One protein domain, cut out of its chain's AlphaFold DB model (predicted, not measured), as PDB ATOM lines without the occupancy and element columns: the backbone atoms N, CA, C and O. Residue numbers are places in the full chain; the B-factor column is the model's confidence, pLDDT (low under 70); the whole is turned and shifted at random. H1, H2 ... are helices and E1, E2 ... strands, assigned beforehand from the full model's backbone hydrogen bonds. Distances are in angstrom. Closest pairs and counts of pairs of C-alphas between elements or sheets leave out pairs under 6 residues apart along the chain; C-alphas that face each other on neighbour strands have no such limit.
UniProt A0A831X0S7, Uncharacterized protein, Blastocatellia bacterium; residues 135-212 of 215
ATOM      1  N   GLU A 135      14.508 -24.209  -6.735       90.12
ATOM      2  CA  GLU A 135      13.924 -25.199  -5.809       90.12
ATOM      3  C   GLU A 135      14.539 -25.123  -4.399       90.12
ATOM      4  O   GLU A 135      14.042 -25.747  -3.463       90.12
ATOM      5  N   ALA A 136      15.639 -24.381  -4.238       89.00
ATOM      6  CA  ALA A 136      16.341 -24.248  -2.969       89.00
ATOM      7  C   ALA A 136      15.605 -23.313  -1.997       89.00
ATOM      8  O   ALA A 136      15.166 -22.216  -2.347       89.00
ATOM      9  N   SER A 137      15.533 -23.721  -0.734       91.19
ATOM     10  CA  SER A 137      15.072 -22.870   0.363       91.19
ATOM     11  C   SER A 137      16.064 -21.737   0.655       91.19
ATOM     12  O   SER A 137      17.256 -21.831   0.369       91.19
ATOM     13  N   GLY A 138      15.608 -20.657   1.300       87.50
ATOM     14  CA  GLY A 138      16.494 -19.536   1.646       87.50
ATOM     15  C   GLY A 138      17.677 -19.922   2.549       87.50
ATOM     16  O   GLY A 138      18.744 -19.323   2.454       87.50
ATOM     17  N   ALA A 139      17.510 -20.953   3.386       89.38
ATOM     18  CA  ALA A 139      18.594 -21.505   4.196       89.38
ATOM     19  C   ALA A 139      19.634 -22.244   3.335       89.38
ATOM     20  O   ALA A 139      20.830 -22.018   3.504       89.38
ATOM     21  N   GLU A 140      19.185 -23.057   2.371       91.69
ATOM     22  CA  GLU A 140      20.052 -23.750   1.406       91.69
ATOM     23  C   GLU A 140      20.809 -22.763   0.504       91.69
ATOM     24  O   GLU A 140      21.976 -22.986   0.192       91.69
ATOM     25  N   ILE A 141      20.187 -21.640   0.120       91.56
ATOM     26  CA  ILE A 141      20.863 -20.589  -0.654       91.56
ATOM     27  C   ILE A 141      21.917 -19.868   0.200       91.56
ATOM     28  O   ILE A 141      23.004 -19.562  -0.290       91.56
ATOM     29  N   GLY A 142      21.633 -19.629   1.483       90.56
ATOM     30  CA  GLY A 142      22.623 -19.106   2.424       90.56
ATOM     31  C   GLY A 142      23.819 -20.045   2.595       90.56
ATOM     32  O   GLY A 142      24.963 -19.599   2.503       90.56
ATOM     33  N   GLU A 143      23.570 -21.346   2.765       92.00
ATOM     34  CA  GLU A 143      24.629 -22.362   2.813       92.00
ATOM     35  C   GLU A 143      25.428 -22.394   1.504       92.00
ATOM     36  O   GLU A 143      26.658 -22.366   1.529       92.00
ATOM     37  N   PHE A 144      24.758 -22.354   0.352       93.06
ATOM     38  CA  PHE A 144      25.418 -22.258  -0.948       93.06
ATOM     39  C   PHE A 144      26.318 -21.018  -1.048       93.06
ATOM     40  O   PHE A 144      27.477 -21.128  -1.452       93.06
ATOM     41  N   ALA A 145      25.835 -19.848  -0.624       92.50
ATOM     42  CA  ALA A 145      26.618 -18.617  -0.632       92.50
ATOM     43  C   ALA A 145      27.868 -18.727   0.247       92.50
ATOM     44  O   ALA A 145      28.958 -18.313  -0.162       92.50
ATOM     45  N   GLN A 146      27.742 -19.342   1.418       92.44
ATOM     46  CA  GLN A 146      28.876 -19.619   2.287       92.44
ATOM     47  C   GLN A 146      29.888 -20.565   1.620       92.44
ATOM     48  O   GLN A 146      31.091 -20.288   1.626       92.44
ATOM     49  N   LEU A 147      29.419 -21.667   1.026       92.19
ATOM     50  CA  LEU A 147      30.278 -22.649   0.360       92.19
ATOM     51  C   LEU A 147      31.044 -22.007  -0.803       92.19
ATOM     52  O   LEU A 147      32.261 -22.173  -0.883       92.19
ATOM     53  N   VAL A 148      30.377 -21.203  -1.637       92.31
ATOM     54  CA  VAL A 148      31.023 -20.468  -2.738       92.31
ATOM     55  C   VAL A 148      32.035 -19.452  -2.207       92.31
ATOM     56  O   VAL A 148      33.140 -19.372  -2.737       92.31
ATOM     57  N   SER A 149      31.732 -18.735  -1.118       91.44
ATOM     58  CA  SER A 149      32.681 -17.785  -0.511       91.44
ATOM     59  C   SER A 149      33.926 -18.470   0.068       91.44
ATOM     60  O   SER A 149      34.942 -17.806   0.274       91.44
ATOM     61  N   SER A 150      33.852 -19.772   0.357       89.12
ATOM     62  CA  SER A 150      34.977 -20.574   0.851       89.12
ATOM     63  C   SER A 150      35.853 -21.168  -0.262       89.12
ATOM     64  O   SER A 150      36.866 -21.810   0.028       89.12
ATOM     65  N   LEU A 151      35.480 -20.983  -1.534       88.50
ATOM     66  CA  LEU A 151      36.307 -21.375  -2.674       88.50
ATOM     67  C   LEU A 151      37.513 -20.430  -2.816       88.50
ATOM     68  O   LEU A 151      37.377 -19.241  -2.521       88.50
ATOM     69  N   PRO A 152      38.667 -20.911  -3.326       85.31
ATOM     70  CA  PRO A 152      39.852 -20.073  -3.541       85.31
ATOM     71  C   PRO A 152      39.559 -18.813  -4.369       85.31
ATOM     72  O   PRO A 152      39.964 -17.717  -3.993       85.31
ATOM     73  N   ASP A 153      38.764 -18.965  -5.430       86.88
ATOM     74  CA  ASP A 153      38.397 -17.875  -6.342       86.88
ATOM     75  C   ASP A 153      37.048 -17.221  -6.003       86.88
ATOM     76  O   ASP A 153      36.590 -16.332  -6.721       86.88
ATOM     77  N   ARG A 154      36.380 -17.689  -4.936       90.19
ATOM     78  CA  ARG A 154      35.049 -17.238  -4.480       90.19
ATOM     79  C   ARG A 154      33.962 -17.220  -5.558       90.19
ATOM     80  O   ARG A 154      32.994 -16.461  -5.462       90.19
ATOM     81  N   LYS A 155      34.136 -18.032  -6.599       90.56
ATOM     82  CA  LYS A 155      33.289 -18.062  -7.787       90.56
ATOM     83  C   LYS A 155      32.968 -19.495  -8.185       90.56
ATOM     84  O   LYS A 155      33.775 -20.395  -7.960       90.56
ATOM     85  N   ILE A 156      31.820 -19.682  -8.819       91.50
ATOM     86  CA  ILE A 156      31.421 -20.946  -9.434       91.50
ATOM     87  C   ILE A 156      30.864 -20.690 -10.832       91.50
ATOM     88  O   ILE A 156      30.076 -19.766 -11.036       91.50
ATOM     89  N   GLU A 157      31.303 -21.491 -11.797       91.06
ATOM     90  CA  GLU A 157      30.812 -21.441 -13.172       91.06
ATOM     91  C   GLU A 157      29.552 -22.288 -13.315       91.06
ATOM     92  O   GLU A 157      29.469 -23.400 -12.791       91.06
ATOM     93  N   VAL A 158      28.574 -21.763 -14.041       91.12
ATOM     94  CA  VAL A 158      27.296 -22.414 -14.301       91.12
ATOM     95  C   VAL A 158      26.921 -22.275 -15.772       91.12
ATOM     96  O   VAL A 158      27.202 -21.272 -16.428       91.12
ATOM     97  N   GLU A 159      26.292 -23.317 -16.310       87.19
ATOM     98  CA  GLU A 159      25.945 -23.387 -17.736       87.19
ATOM     99  C   GLU A 159      24.745 -22.503 -18.091       87.19
ATOM    100  O   GLU A 159      24.643 -21.987 -19.203       87.19
ATOM    101  N   ARG A 160      23.830 -22.308 -17.136       87.00
ATOM    102  CA  ARG A 160      22.579 -21.571 -17.323       87.00
ATOM    103  C   ARG A 160      22.566 -20.300 -16.480       87.00
ATOM    104  O   ARG A 160      23.132 -20.271 -15.392       87.00
ATOM    105  N   MET A 161      21.859 -19.281 -16.973       88.00
ATOM    106  CA  MET A 161      21.583 -18.057 -16.225       88.00
ATOM    107  C   MET A 161      20.968 -18.390 -14.852       88.00
ATOM    108  O   MET A 161      19.935 -19.067 -14.819       88.00
ATOM    109  N   PRO A 162      21.580 -17.946 -13.738       89.31
ATOM    110  CA  PRO A 162      21.020 -18.149 -12.409       89.31
ATOM    111  C   PRO A 162      19.719 -17.352 -12.228       89.31
ATOM    112  O   PRO A 162      19.574 -16.287 -12.831       89.31
ATOM    113  N   PRO A 163      18.780 -17.822 -11.390       89.12
ATOM    114  CA  PRO A 163      17.541 -17.097 -11.125       89.12
ATOM    115  C   PRO A 163      17.801 -15.788 -10.365       89.12
ATOM    116  O   PRO A 163      18.581 -15.762  -9.417       89.12
ATOM    117  N   ASP A 164      17.077 -14.716 -10.704       86.62
ATOM    118  CA  ASP A 164      17.275 -13.379 -10.110       86.62
ATOM    119  C   ASP A 164      17.105 -13.342  -8.585       86.62
ATOM    120  O   ASP A 164      17.719 -12.531  -7.888       86.62
ATOM    121  N   LYS A 165      16.286 -14.247  -8.035       84.25
ATOM    122  CA  LYS A 165      16.070 -14.376  -6.585       84.25
ATOM    123  C   LYS A 165      17.356 -14.716  -5.827       84.25
ATOM    124  O   LYS A 165      17.432 -14.422  -4.636       84.25
ATOM    125  N   LEU A 166      18.347 -15.289  -6.513       87.31
ATOM    126  CA  LEU A 166      19.653 -15.636  -5.970       87.31
ATOM    127  C   LEU A 166      20.450 -14.401  -5.531       87.31
ATOM    128  O   LEU A 166      21.159 -14.458  -4.526       87.31
ATOM    129  N   PHE A 167      20.332 -13.290  -6.263       87.25
ATOM    130  CA  PHE A 167      21.180 -12.104  -6.115       87.25
ATOM    131  C   PHE A 167      20.673 -11.176  -5.009       87.25
ATOM    132  O   PHE A 167      20.235 -10.046  -5.229       87.25
ATOM    133  N   ARG A 168      20.679 -11.702  -3.785       87.50
ATOM    134  CA  ARG A 168      20.276 -11.017  -2.556       87.50
ATOM    135  C   ARG A 168      21.335 -11.227  -1.480       87.50
ATOM    136  O   ARG A 168      22.266 -12.017  -1.638       87.50
ATOM    137  N   ASN A 169      21.171 -10.514  -0.371       90.50
ATOM    138  CA  ASN A 169      21.979 -10.734   0.817       90.50
ATOM    139  C   ASN A 169      21.394 -11.897   1.623       90.50
ATOM    140  O   ASN A 169      20.244 -11.847   2.058       90.50
ATOM    141  N   TRP A 170      22.207 -12.923   1.838       92.75
ATOM    142  CA  TRP A 170      21.855 -14.140   2.549       92.75
ATOM    143  C   TRP A 170      22.525 -14.169   3.910       92.75
ATOM    144  O   TRP A 170      23.732 -13.968   4.033       92.75
ATOM    145  N   ARG A 171      21.728 -14.412   4.947       90.81
ATOM    146  CA  ARG A 171      22.195 -14.465   6.330       90.81
ATOM    147  C   ARG A 171      22.443 -15.914   6.737       90.81
ATOM    148  O   ARG A 171      21.541 -16.738   6.634       90.81
ATOM    149  N   VAL A 172      23.628 -16.191   7.268       91.62
ATOM    150  CA  VAL A 172      24.039 -17.510   7.759       91.62
ATOM    151  C   VAL A 172      24.505 -17.380   9.205       91.62
ATOM    152  O   VAL A 172      25.266 -16.477   9.543       91.62
ATOM    153  N   ILE A 173      24.031 -18.267  10.080       87.12
ATOM    154  CA  ILE A 173      24.426 -18.284  11.493       87.12
ATOM    155  C   ILE A 173      25.456 -19.393  11.684       87.12
ATOM    156  O   ILE A 173      25.147 -20.568  11.498       87.12
ATOM    157  N   ARG A 174      26.676 -19.027  12.085       83.31
ATOM    158  CA  ARG A 174      27.775 -19.971  12.304       83.31
ATOM    159  C   ARG A 174      28.499 -19.663  13.605       83.31
ATOM    160  O   ARG A 174      29.027 -18.572  13.787       83.31
ATOM    161  N   GLY A 175      28.532 -20.630  14.522       79.12
ATOM    162  CA  GLY A 175      29.343 -20.532  15.743       79.12
ATOM    163  C   GLY A 175      29.071 -19.278  16.587       79.12
ATOM    164  O   GLY A 175      30.001 -18.706  17.143       79.12
ATOM    165  N   GLY A 176      27.819 -18.807  16.637       83.62
ATOM    166  CA  GLY A 176      27.441 -17.590  17.370       83.62
ATOM    167  C   GLY A 176      27.723 -16.270  16.639       83.62
ATOM    168  O   GLY A 176      27.490 -15.200  17.205       83.62
ATOM    169  N   THR A 177      28.183 -16.324  15.389       87.00
ATOM    170  CA  THR A 177      28.333 -15.164  14.503       87.00
ATOM    171  C   THR A 177      27.293 -15.232  13.391       87.00
ATOM    172  O   THR A 177      26.992 -16.300  12.860       87.00
ATOM    173  N   VAL A 178      26.709 -14.084  13.074       90.25
ATOM    174  CA  VAL A 178      25.808 -13.897  11.942       90.25
ATOM    175  C   VAL A 178      26.633 -13.322  10.800       90.25
ATOM    176  O   VAL A 178      27.112 -12.193  10.887       90.25
ATOM    177  N   GLU A 179      26.809 -14.108   9.750       91.88
ATOM    178  CA  GLU A 179      27.518 -13.737   8.530       91.88
ATOM    179  C   GLU A 179      26.498 -13.395   7.441       91.88
ATOM    180  O   GLU A 179      25.455 -14.042   7.318       91.88
ATOM    181  N   ILE A 180      26.771 -12.348   6.668       92.44
ATOM    182  CA  ILE A 180      25.932 -11.903   5.558       92.44
ATOM    183  C   ILE A 180      26.744 -12.040   4.278       92.44
ATOM    184  O   ILE A 180      27.789 -11.407   4.127       92.44
ATOM    185  N   TYR A 181      26.238 -12.847   3.356       93.25
ATOM    186  CA  TYR A 181      26.838 -13.118   2.059       93.25
ATOM    187  C   TYR A 181      26.015 -12.469   0.953       93.25
ATOM    188  O   TYR A 181      24.793 -12.582   0.943       93.25
ATOM    189  N   SER A 182      26.672 -11.803   0.012       92.62
ATOM    190  CA  SER A 182      26.042 -11.256  -1.186       92.62
ATOM    191  C   SER A 182      26.441 -12.097  -2.390       92.62
ATOM    192  O   SER A 182      27.634 -12.271  -2.657       92.62
ATOM    193  N   LEU A 183      25.441 -12.639  -3.089       92.19
ATOM    194  CA  LEU A 183      25.641 -13.381  -4.329       92.19
ATOM    195  C   LEU A 183      25.534 -12.438  -5.524       92.19
ATOM    196  O   LEU A 183      24.560 -11.696  -5.647       92.19
ATOM    197  N   ILE A 184      26.519 -12.493  -6.417       91.38
ATOM    198  CA  ILE A 184      26.597 -11.633  -7.602       91.38
ATOM    199  C   ILE A 184      26.740 -12.517  -8.836       91.38
ATOM    200  O   ILE A 184      27.641 -13.350  -8.904       91.38
ATOM    201  N   GLY A 185      25.859 -12.337  -9.815       90.81
ATOM    202  CA  GLY A 185      25.942 -13.007 -11.110       90.81
ATOM    203  C   GLY A 185      26.715 -12.171 -12.120       90.81
ATOM    204  O   GLY A 185      26.556 -10.954 -12.175       90.81
ATOM    205  N   GLY A 186      27.522 -12.825 -12.948       89.31
ATOM    206  CA  GLY A 186      28.171 -12.218 -14.108       89.31
ATOM    207  C   GLY A 186      28.240 -13.198 -15.273       89.31
ATOM    208  O   GLY A 186      28.207 -14.410 -15.072       89.31
ATOM    209  N   PHE A 187      28.343 -12.686 -16.497       90.88
ATOM    210  CA  PHE A 187      28.601 -13.500 -17.683       90.88
ATOM    211  C   PHE A 187      30.035 -13.240 -18.148       90.88
ATOM    212  O   PHE A 187      30.366 -12.131 -18.567       90.88
ATOM    213  N   VAL A 188      30.903 -14.241 -18.018       89.31
ATOM    214  CA  VAL A 188      32.346 -14.122 -18.254       89.31
ATOM    215  C   VAL A 188      32.774 -15.238 -19.198       89.31
ATOM    216  O   VAL A 188      32.484 -16.404 -18.954       89.31
ATOM    217  N   GLN A 189      33.456 -14.886 -20.292       86.25
ATOM    218  CA  GLN A 189      34.007 -15.850 -21.261       86.25
ATOM    219  C   GLN A 189      32.975 -16.860 -21.812       86.25
ATOM    220  O   GLN A 189      33.285 -18.024 -22.044       86.25
ATOM    221  N   GLY A 190      31.733 -16.422 -22.029       87.81
ATOM    222  CA  GLY A 190      30.683 -17.283 -22.581       87.81
ATOM    223  C   GLY A 190      29.998 -18.201 -21.560       87.81
ATOM    224  O   GLY A 190      29.161 -19.008 -21.957       87.81
ATOM    225  N   ARG A 191      30.320 -18.084 -20.264       91.81
ATOM    226  CA  ARG A 191      29.690 -18.837 -19.169       91.81
ATOM    227  C   ARG A 191      29.115 -17.903 -18.114       91.81
ATOM    228  O   ARG A 191      29.614 -16.799 -17.899       91.81
ATOM    229  N   TRP A 192      28.068 -18.355 -17.435       92.56
ATOM    230  CA  TRP A 192      27.562 -17.662 -16.257       92.56
ATOM    231  C   TRP A 192      28.447 -17.994 -15.056       92.56
ATOM    232  O   TRP A 192      28.881 -19.127 -14.881       92.56
ATOM    233  N   VAL A 193      28.734 -16.997 -14.232       92.62
ATOM    234  CA  VAL A 193      29.575 -17.116 -13.043       92.62
ATOM    235  C   VAL A 193      28.828 -16.506 -11.869       92.62
ATOM    236  O   VAL A 193      28.287 -15.405 -11.975       92.62
ATOM    237  N   ILE A 194      28.794 -17.219 -10.748       92.81
ATOM    238  CA  ILE A 194      28.232 -16.732  -9.489       92.81
ATOM    239  C   ILE A 194      29.389 -16.481  -8.529       92.81
ATOM    240  O   ILE A 194      30.142 -17.398  -8.209       92.81
ATOM    241  N   TYR A 195      29.513 -15.247  -8.058       92.12
ATOM    242  CA  TYR A 195      30.441 -14.839  -7.011       92.12
ATOM    243  C   TYR A 195      29.723 -14.793  -5.668       92.12
ATOM    244  O   TYR A 195      28.548 -14.428  -5.607       92.12
ATOM    245  N   SER A 196      30.442 -15.098  -4.590       92.44
ATOM    246  CA  SER A 196      29.950 -14.887  -3.229       92.44
ATOM    247  C   SER A 196      30.928 -14.047  -2.424       92.44
ATOM    248  O   SER A 196      32.093 -14.412  -2.259       92.44
ATOM    249  N   ASN A 197      30.435 -12.923  -1.908       91.44
ATOM    250  CA  ASN A 197      31.203 -12.006  -1.079       91.44
ATOM    251  C   ASN A 197      30.618 -11.940   0.328       91.44
ATOM    252  O   ASN A 197      29.431 -11.670   0.502       91.44
ATOM    253  N   LEU A 198      31.464 -12.115   1.342       90.25
ATOM    254  CA  LEU A 198      31.111 -11.789   2.720       90.25
ATOM    255  C   LEU A 198      31.049 -10.260   2.863       90.25
ATOM    256  O   LEU A 198      32.069  -9.586   2.738       90.25
ATOM    257  N   VAL A 199      29.856  -9.723   3.108       90.25
ATOM    258  CA  VAL A 199      29.600  -8.272   3.194       90.25
ATOM    259  C   VAL A 199      29.427  -7.774   4.627       90.25
ATOM    260  O   VAL A 199      29.528  -6.578   4.878       90.25
ATOM    261  N   GLY A 200      29.196  -8.672   5.584       85.69
ATOM    262  CA  GLY A 200      29.114  -8.313   6.994       85.69
ATOM    263  C   GLY A 200      29.226  -9.526   7.902       85.69
ATOM    264  O   GLY A 200      28.771 -10.613   7.558       85.69
ATOM    265  N   ALA A 201      29.821  -9.329   9.074       84.50
ATOM    266  CA  ALA A 201      29.864 -10.321  10.137       84.50
ATOM    267  C   ALA A 201      29.594  -9.617  11.469       84.50
ATOM    268  O   ALA A 201      30.296  -8.676  11.834       84.50
ATOM    269  N   SER A 202      28.565 -10.057  12.190       81.62
ATOM    270  CA  SER A 202      28.216  -9.524  13.507       81.62
ATOM    271  C   SER A 202      28.100 -10.661  14.509       81.62
ATOM    272  O   SER A 202      27.388 -11.636  14.266       81.62
ATOM    273  N   THR A 203      28.760 -10.548  15.656       78.94
ATOM    274  CA  THR A 203      28.582 -11.507  16.750       78.94
ATOM    275  C   THR A 203      27.159 -11.388  17.301       78.94
ATOM    276  O   THR A 203      26.659 -10.281  17.492       78.94
ATOM    277  N   ALA A 204      26.501 -12.512  17.598       62.00
ATOM    278  CA  ALA A 204      25.099 -12.534  18.029       62.00
ATOM    279  C   ALA A 204      24.813 -11.707  19.304       62.00
ATOM    280  O   ALA A 204      23.671 -11.325  19.528       62.00
ATOM    281  N   ARG A 205      25.833 -11.373  20.114       55.94
ATOM    282  CA  ARG A 205      25.700 -10.444  21.256       55.94
ATOM    283  C   ARG A 205      25.517  -8.982  20.847       55.94
ATOM    284  O   ARG A 205      24.819  -8.260  21.548       55.94
ATOM    285  N   SER A 206      26.117  -8.551  19.741       55.19
ATOM    286  CA  SER A 206      26.075  -7.154  19.294       55.19
ATOM    287  C   SER A 206      24.760  -6.824  18.581       55.19
ATOM    288  O   SER A 206      24.252  -5.715  18.703       55.19
ATOM    289  N   ALA A 207      24.149  -7.806  17.906       52.94
ATOM    290  CA  ALA A 207      22.869  -7.634  17.214       52.94
ATOM    291  C   ALA A 207      21.691  -7.357  18.174       52.94
ATOM    292  O   ALA A 207      20.754  -6.648  17.816       52.94
ATOM    293  N   SER A 208      21.753  -7.869  19.406       53.78
ATOM    294  CA  SER A 208      20.726  -7.641  20.433       53.78
ATOM    295  C   SER A 208      20.781  -6.239  21.047       53.78
ATOM    296  O   SER A 208      19.795  -5.795  21.622       53.78
ATOM    297  N   GLN A 209      21.917  -5.543  20.943       50.53
ATOM    298  CA  GLN A 209      22.125  -4.237  21.575       50.53
ATOM    299  C   GLN A 209      21.733  -3.069  20.652       50.53
ATOM    300  O   GLN A 209      21.399  -1.985  21.127       50.53
ATOM    301  N   GLU A 210      21.705  -3.298  19.337       50.34
ATOM    302  CA  GLU A 210      21.343  -2.288  18.331       50.34
ATOM    303  C   GLU A 210      19.826  -2.220  18.065       50.34
ATOM    304  O   GLU A 210      19.312  -1.198  17.622       50.34
ATOM    305  N   SER A 211      19.082  -3.262  18.453       52.16
ATOM    306  CA  SER A 211      17.609  -3.301  18.444       52.16
ATOM    307  C   SER A 211      16.953  -2.472  19.565       52.16
ATOM    308  O   SER A 211      15.726  -2.415  19.642       52.16
ATOM    309  N   SER A 212      17.737  -1.861  20.459       51.50
ATOM    310  CA  SER A 212      17.242  -1.103  21.620       51.50
ATOM    311  C   SER A 212      17.503   0.401  21.525       51.50
ATOM    312  O   SER A 212      17.329   1.108  22.515       51.50
TER     313      SER A 212
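What this domain is: This is residues 135 to 212 of the 215 residues of an uncharacterized protein of Blastocatellia bacterium (UniProt A0A831X0S7). A long hairpin of two strands, E3 and E4, runs the length of this domain, and with the short strands E1 and E2 beside its opposite ends it makes a strongly twisted sheet that curls round one helix, H1. A small helix, H2, sits at one end of the hairpin and only grazes the sheet. The printed part has 78 residues, with H1, E1, E2, E3, E4 and H2 in that order along the chain; the sheet runs E1, E4, E3, E2, all antiparallel, and the class is mixed, helices and strands. The whole is only just loose, close to compact, with a radius of gyration of the C-alphas of 14.0 A, and elongated, spanning 48 by 26 by 17 A.

Where its parts are: Find C-alpha 138 at (16.494, -19.536, 1.646); from there H1, residues 138 to 149, runs 16.4 A. Next come E1, residues 155 to 158, 9.9 A long, and E2, residues 169 to 174, 15.8 A. Look then for E3, residues 177 to 188, which runs 33.0 A to C-alpha 188 at (32.346, -14.122, -18.254). E4, residues 191 to 203, returns over 36.7 A, and H2, residues 204 to 210, runs 10.9 A to C-alpha 210 at (21.343, -2.288, 18.331).

How they stand to each other: Start at H1, which is on one face of the sheet, two layers in all. The closest C-alphas of H1 and E2 are those of Gly 142 and Trp 170, 5.0 A apart; those of H1 and E4 are Ser 149 and Ser 196, 4.8 A. Edge strand E1 is antiparallel to E4, with N 156 and O 194 2.9 A apart, within hydrogen-bond range. E2, E3 and E4 are a meander, each strand the antiparallel neighbour of the one before; with E1 they make a Greek key, the first of four successive strands being the antiparallel neighbour of the fourth. In the hairpin E2 and E3, find N 172 and O 179 2.8 A apart; in the hairpin E3 and E4, N 184 and O 195 are 2.9 A apart. H1 and H2 are apart. In H1 every O i to N i+4 pair is within hydrogen-bond range; in H2 0 of 3 are, and 1 of 4 O i to N i+3 pairs.

The domain as a whole: The two C-alphas farthest apart, those of Gly 190 and Ser 212, are 49.0 A from each other. The printed part has no cut and no long link. Read the B-factor column at residues 204 to 212, where the model's pLDDT is under 70; the mean of the printed part is 85.3.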